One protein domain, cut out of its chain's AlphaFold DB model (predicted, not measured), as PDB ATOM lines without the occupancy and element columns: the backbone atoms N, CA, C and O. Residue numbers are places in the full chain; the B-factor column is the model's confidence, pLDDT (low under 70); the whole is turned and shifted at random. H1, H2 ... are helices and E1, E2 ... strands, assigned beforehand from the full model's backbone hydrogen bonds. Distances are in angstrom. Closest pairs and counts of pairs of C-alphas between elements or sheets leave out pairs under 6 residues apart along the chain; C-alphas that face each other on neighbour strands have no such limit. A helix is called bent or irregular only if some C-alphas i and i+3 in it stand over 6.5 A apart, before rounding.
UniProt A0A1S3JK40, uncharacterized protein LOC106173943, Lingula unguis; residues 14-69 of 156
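This is residues 14 to 69 of the 156 residues of the protein "uncharacterized protein LOC106173943" of Lingula unguis (UniProt A0A1S3JK40). The domain is a long, slim helical hairpin: H2 and H1 lie side by side and run opposite ways, joined at one end by the turn of residues 39 to 43. At the other end the short strand E1, which follows H2, comes beside the first printed residues, 14 to 15, and the two ends of the printed part meet there. The printed part has 56 residues, with two named helices and one named strand in the order H1, H2, E1, and its class is mostly helix. It is loose, with a radius of gyration of the C-alphas of 13.4 A, and a rod in outline, spanning 43 by 17 by 10 A.

The longest helix is H2, residues 44 to 65. It touches H1, residues 18 to 38, and the closest C-alphas of the two are those of Ile 36 and Lys 47, 6.0 A apart. Their lines stand at a shallow tilt of 25 degrees, opposite ways, and the two form a helical hairpin. Their centres are 10.8 A apart. H2 and E1, residues 66 to 68, meet only through their link. E1 pairs with no named strand, but its residues 67 to 68 pair with residues 14 to 15, parallel. The closest C-alphas of H1 and E1 are those of Ser 18 and Ile 68, 6.4 A apart. In H1 and H2 every O i to N i+4 pair is within hydrogen-bond range.

H2 measures 31.6 A from C-alpha 44 at (31.088, 33.140, 85.728) to C-alpha 65 at (5.991, 42.165, 68.843). H1 measures 30.5 A and begins with C-alpha 18 at (-0.321, 39.145, 80.362). E1 measures 6.5 A and ends with C-alpha 68 at (-2.086, 42.297, 75.029). Neither helix is bent.

The two C-alphas farthest apart are those of Asp 41 and Asp 69, at 43.5 A, while those of Ser 14 and Asp 69, first and last printed, are 6.2 A apart. The printed part has no cut, and the links H1 to H2 and H2 to E1 are tight. The mean pLDDT of the printed part is 85.7, and residue 69 alone is under 70.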
ATOM      1  N   SER A  14      -1.468  39.256  68.934       76.62
ATOM      2  CA  SER A  14      -2.478  39.555  69.945       76.62
ATOM      3  C   SER A  14      -2.524  38.429  70.984       76.62
ATOM      4  O   SER A  14      -2.595  37.242  70.649       76.62
ATOM      5  N   CYS A  15      -2.446  38.800  72.258       74.94
ATOM      6  CA  CYS A  15      -2.521  37.899  73.400       74.94
ATOM      7  C   CYS A  15      -3.615  38.361  74.365       74.94
ATOM      8  O   CYS A  15      -3.779  39.546  74.615       74.94
ATOM      9  N   VAL A  16      -4.348  37.421  74.961       76.31
ATOM     10  CA  VAL A  16      -5.500  37.731  75.834       76.31
ATOM     11  C   VAL A  16      -5.108  37.803  77.321       76.31
ATOM     12  O   VAL A  16      -5.894  38.232  78.160       76.31
ATOM     13  N   SER A  17      -3.894  37.372  77.684       78.31
ATOM     14  CA  SER A  17      -3.436  37.311  79.077       78.31
ATOM     15  C   SER A  17      -1.966  37.695  79.202       78.31
ATOM     16  O   SER A  17      -1.108  37.005  78.653       78.31
ATOM     17  N   SER A  18      -1.683  38.750  79.973       80.00
ATOM     18  CA  SER A  18      -0.321  39.145  80.362       80.00
ATOM     19  C   SER A  18       0.381  38.039  81.147       80.00
ATOM     20  O   SER A  18       1.486  37.640  80.804       80.00
ATOM     21  N   LYS A  19      -0.319  37.446  82.119       80.62
ATOM     22  CA  LYS A  19       0.220  36.391  82.982       80.62
ATOM     23  C   LYS A  19       0.756  35.191  82.195       80.62
ATOM     24  O   LYS A  19       1.838  34.701  82.494       80.62
ATOM     25  N   CYS A  20       0.027  34.725  81.179       80.12
ATOM     26  CA  CYS A  20       0.500  33.618  80.344       80.12
ATOM     27  C   CYS A  20       1.760  33.994  79.548       80.12
ATOM     28  O   CYS A  20       2.634  33.154  79.349       80.12
ATOM     29  N   VAL A  21       1.860  35.247  79.093       83.50
ATOM     30  CA  VAL A  21       3.047  35.752  78.389       83.50
ATOM     31  C   VAL A  21       4.243  35.803  79.342       83.50
ATOM     32  O   VAL A  21       5.311  35.303  78.993       83.50
ATOM     33  N   ASP A  22       4.051  36.297  80.565       82.81
ATOM     34  CA  ASP A  22       5.094  36.344  81.594       82.81
ATOM     35  C   ASP A  22       5.582  34.941  81.990       82.81
ATOM     36  O   ASP A  22       6.787  34.711  82.113       82.81
ATOM     37  N   GLU A  23       4.673  33.971  82.126       87.75
ATOM     38  CA  GLU A  23       5.018  32.570  82.406       87.75
ATOM     39  C   GLU A  23       5.869  31.955  81.281       87.75
ATOM     40  O   GLU A  23       6.858  31.271  81.559       87.75
ATOM     41  N   ILE A  24       5.545  32.240  80.013       87.69
ATOM     42  CA  ILE A  24       6.337  31.790  78.855       87.69
ATOM     43  C   ILE A  24       7.721  32.447  78.853       87.69
ATOM     44  O   ILE A  24       8.726  31.758  78.659       87.69
ATOM     45  N   ILE A  25       7.791  33.763  79.077       87.06
ATOM     46  CA  ILE A  25       9.062  34.495  79.144       87.06
ATOM     47  C   ILE A  25       9.942  33.921  80.258       87.06
ATOM     48  O   ILE A  25      11.127  33.661  80.040       87.06
ATOM     49  N   SER A  26       9.356  33.675  81.432       88.19
ATOM     50  CA  SER A  26      10.047  33.082  82.575       88.19
ATOM     51  C   SER A  26      10.583  31.684  82.252       88.19
ATOM     52  O   SER A  26      11.772  31.425  82.435       88.19
ATOM     53  N   ALA A  27       9.760  30.812  81.661       90.94
ATOM     54  CA  ALA A  27      10.167  29.453  81.302       90.94
ATOM     55  C   ALA A  27      11.344  29.426  80.312       90.94
ATOM     56  O   ALA A  27      12.284  28.642  80.475       90.94
ATOM     57  N   VAL A  28      11.329  30.301  79.300       91.19
ATOM     58  CA  VAL A  28      12.425  30.399  78.324       91.19
ATOM     59  C   VAL A  28      13.693  30.958  78.969       91.19
ATOM     60  O   VAL A  28      14.789  30.444  78.718       91.19
ATOM     61  N   ASN A  29      13.566  31.966  79.832       90.62
ATOM     62  CA  ASN A  29      14.695  32.504  80.586       90.62
ATOM     63  C   ASN A  29      15.317  31.448  81.507       90.62
ATOM     64  O   ASN A  29      16.542  31.328  81.550       90.62
ATOM     65  N   ASP A  30      14.507  30.649  82.197       92.56
ATOM     66  CA  ASP A  30      14.982  29.587  83.083       92.56
ATOM     67  C   ASP A  30      15.735  28.497  82.325       92.56
ATOM     68  O   ASP A  30      16.819  28.077  82.742       92.56
ATOM     69  N   GLU A  31      15.211  28.056  81.182       93.44
ATOM     70  CA  GLU A  31      15.885  27.034  80.383       93.44
ATOM     71  C   GLU A  31      17.190  27.567  79.779       93.44
ATOM     72  O   GLU A  31      18.229  26.901  79.820       93.44
ATOM     73  N   THR A  32      17.189  28.824  79.336       90.88
ATOM     74  CA  THR A  32      18.396  29.499  78.844       90.88
ATOM     75  C   THR A  32      19.443  29.638  79.949       90.88
ATOM     76  O   THR A  32      20.623  29.341  79.737       90.88
ATOM     77  N   ARG A  33      19.030  29.997  81.172       90.69
ATOM     78  CA  ARG A  33      19.916  30.039  82.345       90.69
ATOM     79  C   ARG A  33      20.533  28.674  82.626       90.69
ATOM     80  O   ARG A  33      21.736  28.616  82.884       90.69
ATOM     81  N   LYS A  34      19.771  27.578  82.541       92.69
ATOM     82  CA  LYS A  34      20.314  26.215  82.702       92.69
ATOM     83  C   LYS A  34      21.356  25.890  81.633       92.69
ATOM     84  O   LYS A  34      22.414  25.368  81.979       92.69
ATOM     85  N   ILE A  35      21.100  26.219  80.366       91.25
ATOM     86  CA  ILE A  35      22.042  25.977  79.257       91.25
ATOM     87  C   ILE A  35      23.347  26.752  79.469       91.25
ATOM     88  O   ILE A  35      24.432  26.176  79.392       91.25
ATOM     89  N   ILE A  36      23.258  28.040  79.810       90.50
ATOM     90  CA  ILE A  36      24.437  28.876  80.089       90.50
ATOM     91  C   ILE A  36      25.229  28.318  81.279       90.50
ATOM     92  O   ILE A  36      26.455  28.274  81.253       90.50
ATOM     93  N   SER A  37      24.532  27.844  82.311       88.94
ATOM     94  CA  SER A  37      25.169  27.317  83.526       88.94
ATOM     95  C   SER A  37      25.896  25.991  83.296       88.94
ATOM     96  O   SER A  37      26.883  25.721  83.972       88.94
ATOM     97  N   LYS A  38      25.435  25.178  82.336       91.06
ATOM     98  CA  LYS A  38      26.063  23.903  81.953       91.06
ATOM     99  C   LYS A  38      27.344  24.074  81.132       91.06
ATOM    100  O   LYS A  38      28.096  23.112  81.004       91.06
ATOM    101  N   ASN A  39      27.605  25.259  80.577       85.94
ATOM    102  CA  ASN A  39      28.836  25.507  79.829       85.94
ATOM    103  C   ASN A  39      30.024  25.595  80.792       85.94
ATOM    104  O   ASN A  39      30.089  26.492  81.627       85.94
ATOM    105  N   VAL A  40      30.967  24.664  80.687       81.50
ATOM    106  CA  VAL A  40      32.140  24.611  81.578       81.50
ATOM    107  C   VAL A  40      33.230  25.587  81.123       81.50
ATOM    108  O   VAL A  40      33.947  26.128  81.957       81.50
ATOM    109  N   ASP A  41      33.289  25.885  79.824       90.69
ATOM    110  CA  ASP A  41      34.368  26.670  79.208       90.69
ATOM    111  C   ASP A  41      34.294  28.178  79.491       90.69
ATOM    112  O   ASP A  41      35.253  28.910  79.243       90.69
ATOM    113  N   TRP A  42      33.156  28.670  79.981       89.62
ATOM    114  CA  TRP A  42      32.943  30.095  80.233       89.62
ATOM    115  C   TRP A  42      33.151  30.449  81.698       89.62
ATOM    116  O   TRP A  42      32.696  29.737  82.598       89.62
ATOM    117  N   THR A  43      33.765  31.609  81.930       92.00
ATOM    118  CA  THR A  43      33.869  32.181  83.274       92.00
ATOM    119  C   THR A  43      32.493  32.599  83.793       92.00
ATOM    120  O   THR A  43      31.569  32.863  83.017       92.00
ATOM    121  N   ASP A  44      32.348  32.703  85.114       89.56
ATOM    122  CA  ASP A  44      31.088  33.140  85.728       89.56
ATOM    123  C   ASP A  44      30.689  34.552  85.277       89.56
ATOM    124  O   ASP A  44      29.518  34.809  85.003       89.56
ATOM    125  N   GLU A  45      31.672  35.430  85.067       90.81
ATOM    126  CA  GLU A  45      31.474  36.768  84.502       90.81
ATOM    127  C   GLU A  45      30.856  36.720  83.093       90.81
ATOM    128  O   GLU A  45      29.941  37.478  82.769       90.81
ATOM    129  N   GLN A  46      31.353  35.823  82.234       91.50
ATOM    130  CA  GLN A  46      30.852  35.654  80.868       91.50
ATOM    131  C   GLN A  46      29.437  35.078  80.870       91.50
ATOM    132  O   GLN A  46      28.574  35.561  80.135       91.50
ATOM    133  N   LYS A  47      29.185  34.085  81.730       91.06
ATOM    134  CA  LYS A  47      27.860  33.488  81.919       91.06
ATOM    135  C   LYS A  47      26.848  34.529  82.373       91.06
ATOM    136  O   LYS A  47      25.760  34.605  81.806       91.06
ATOM    137  N   GLU A  48      27.208  35.345  83.355       90.12
ATOM    138  CA  GLU A  48      26.310  36.354  83.904       90.12
ATOM    139  C   GLU A  48      26.011  37.466  82.895       90.12
ATOM    140  O   GLU A  48      24.845  37.785  82.658       90.12
ATOM    141  N   ARG A  49      27.032  37.968  82.188       91.62
ATOM    142  CA  ARG A  49      26.829  38.930  81.089       91.62
ATOM    143  C   ARG A  49      25.901  38.385  80.009       91.62
ATOM    144  O   ARG A  49      25.055  39.121  79.502       91.62
ATOM    145  N   LEU A  50      26.043  37.109  79.646       91.44
ATOM    146  CA  LEU A  50      25.195  36.503  78.623       91.44
ATOM    147  C   LEU A  50      23.748  36.342  79.103       91.44
ATOM    148  O   LEU A  50      22.828  36.612  78.336       91.44
ATOM    149  N   ARG A  51      23.532  35.954  80.369       90.88
ATOM    150  CA  ARG A  51      22.186  35.863  80.965       90.88
ATOM    151  C   ARG A  51      21.474  37.210  80.948       90.88
ATOM    152  O   ARG A  51      20.315  37.276  80.539       90.88
ATOM    153  N   GLN A  52      22.163  38.269  81.369       89.50
ATOM    154  CA  GLN A  52      21.606  39.622  81.393       89.50
ATOM    155  C   GLN A  52      21.247  40.086  79.983       89.50
ATOM    156  O   GLN A  52      20.110  40.476  79.730       89.50
ATOM    157  N   ARG A  53      22.182  39.930  79.040       91.75
ATOM    158  CA  ARG A  53      21.979  40.346  77.651       91.75
ATOM    159  C   ARG A  53      20.879  39.554  76.949       91.75
ATOM    160  O   ARG A  53      20.118  40.131  76.180       91.75
ATOM    161  N   PHE A  54      20.769  38.252  77.215       91.94
ATOM    162  CA  PHE A  54      19.664  37.445  76.700       91.94
ATOM    163  C   PHE A  54      18.326  37.935  77.250       91.94
ATOM    164  O   PHE A  54      17.412  38.176  76.471       91.94
ATOM    165  N   THR A  55      18.234  38.135  78.568       88.38
ATOM    166  CA  THR A  55      16.996  38.588  79.222       88.38
ATOM    167  C   THR A  55      16.531  39.925  78.643       88.38
ATOM    168  O   THR A  55      15.359  40.076  78.318       88.38
ATOM    169  N   GLU A  56      17.451  40.874  78.454       85.12
ATOM    170  CA  GLU A  56      17.161  42.194  77.889       85.12
ATOM    171  C   GLU A  56      16.668  42.114  76.437       85.12
ATOM    172  O   GLU A  56      15.610  42.650  76.106       85.12
ATOM    173  N   ILE A  57      17.402  41.405  75.569       87.75
ATOM    174  CA  ILE A  57      17.039  41.264  74.151       87.75
ATOM    175  C   ILE A  57      15.703  40.534  74.011       87.75
ATOM    176  O   ILE A  57      14.848  40.946  73.227       87.75
ATOM    177  N   TYR A  58      15.519  39.459  74.774       86.31
ATOM    178  CA  TYR A  58      14.331  38.625  74.702       86.31
ATOM    179  C   TYR A  58      13.092  39.365  75.223       86.31
ATOM    180  O   TYR A  58      12.068  39.384  74.544       86.31
ATOM    181  N   ALA A  59      13.195  40.063  76.359       81.94
ATOM    182  CA  ALA A  59      12.106  40.898  76.868       81.94
ATOM    183  C   ALA A  59      11.732  42.013  75.877       81.94
ATOM    184  O   ALA A  59      10.552  42.240  75.608       81.94
ATOM    185  N   ASN A  60      12.727  42.668  75.266       81.50
ATOM    186  CA  ASN A  60      12.476  43.704  74.266       81.50
ATOM    187  C   ASN A  60      11.778  43.144  73.013       81.50
ATOM    188  O   ASN A  60      10.834  43.744  72.503       81.50
ATOM    189  N   ALA A  61      12.182  41.958  72.544       84.62
ATOM    190  CA  ALA A  61      11.535  41.300  71.412       84.62
ATOM    191  C   ALA A  61      10.048  41.011  71.680       84.62
ATOM    192  O   ALA A  61       9.225  41.190  70.782       84.62
ATOM    193  N   PHE A  62       9.684  40.623  72.903       81.94
ATOM    194  CA  PHE A  62       8.286  40.415  73.288       81.94
ATOM    195  C   PHE A  62       7.518  41.740  73.352       81.94
ATOM    196  O   PHE A  62       6.459  41.854  72.739       81.94
ATOM    197  N   ASN A  63       8.082  42.773  73.984       75.00
ATOM    198  CA  ASN A  63       7.440  44.089  74.113       75.00
ATOM    199  C   ASN A  63       7.139  44.762  72.762       75.00
ATOM    200  O   ASN A  63       6.136  45.467  72.614       75.00
ATOM    201  N   VAL A  64       8.006  44.561  71.766       79.44
ATOM    202  CA  VAL A  64       7.832  45.142  70.427       79.44
ATOM    203  C   VAL A  64       6.795  44.370  69.605       79.44
ATOM    204  O   VAL A  64       6.019  44.990  68.875       79.44
ATOM    205  N   ASN A  65       6.754  43.040  69.740       81.31
ATOM    206  CA  ASN A  65       5.991  42.165  68.843       81.31
ATOM    207  C   ASN A  65       4.672  41.641  69.421       81.31
ATOM    208  O   ASN A  65       3.860  41.118  68.660       81.31
ATOM    209  N   ILE A  66       4.435  41.771  70.727       78.81
ATOM    210  CA  ILE A  66       3.198  41.329  71.377       78.81
ATOM    211  C   ILE A  66       2.336  42.536  71.739       78.81
ATOM    212  O   ILE A  66       2.813  43.579  72.191       78.81
ATOM    213  N   GLN A  67       1.039  42.378  71.517       75.69
ATOM    214  CA  GLN A  67       0.001  43.274  71.989       75.69
ATOM    215  C   GLN A  67      -0.926  42.469  72.893       75.69
ATOM    216  O   GLN A  67      -1.462  41.447  72.476       75.69
ATOM    217  N   ILE A  68      -1.114  42.916  74.131       71.94
ATOM    218  CA  ILE A  68      -2.086  42.297  75.029       71.94
ATOM    219  C   ILE A  68      -3.420  43.003  74.795       71.94
ATOM    220  O   ILE A  68      -3.540  44.211  75.003       71.94
ATOM    221  N   ASP A  69      -4.413  42.268  74.298       61.56
ATOM    222  CA  ASP A  69      -5.750  42.803  74.072       61.56
ATOM    223  C   ASP A  69      -6.272  43.415  75.380       61.56
ATOM    224  O   ASP A  69      -6.128  42.835  76.455       61.56
TER     225      ASP A  69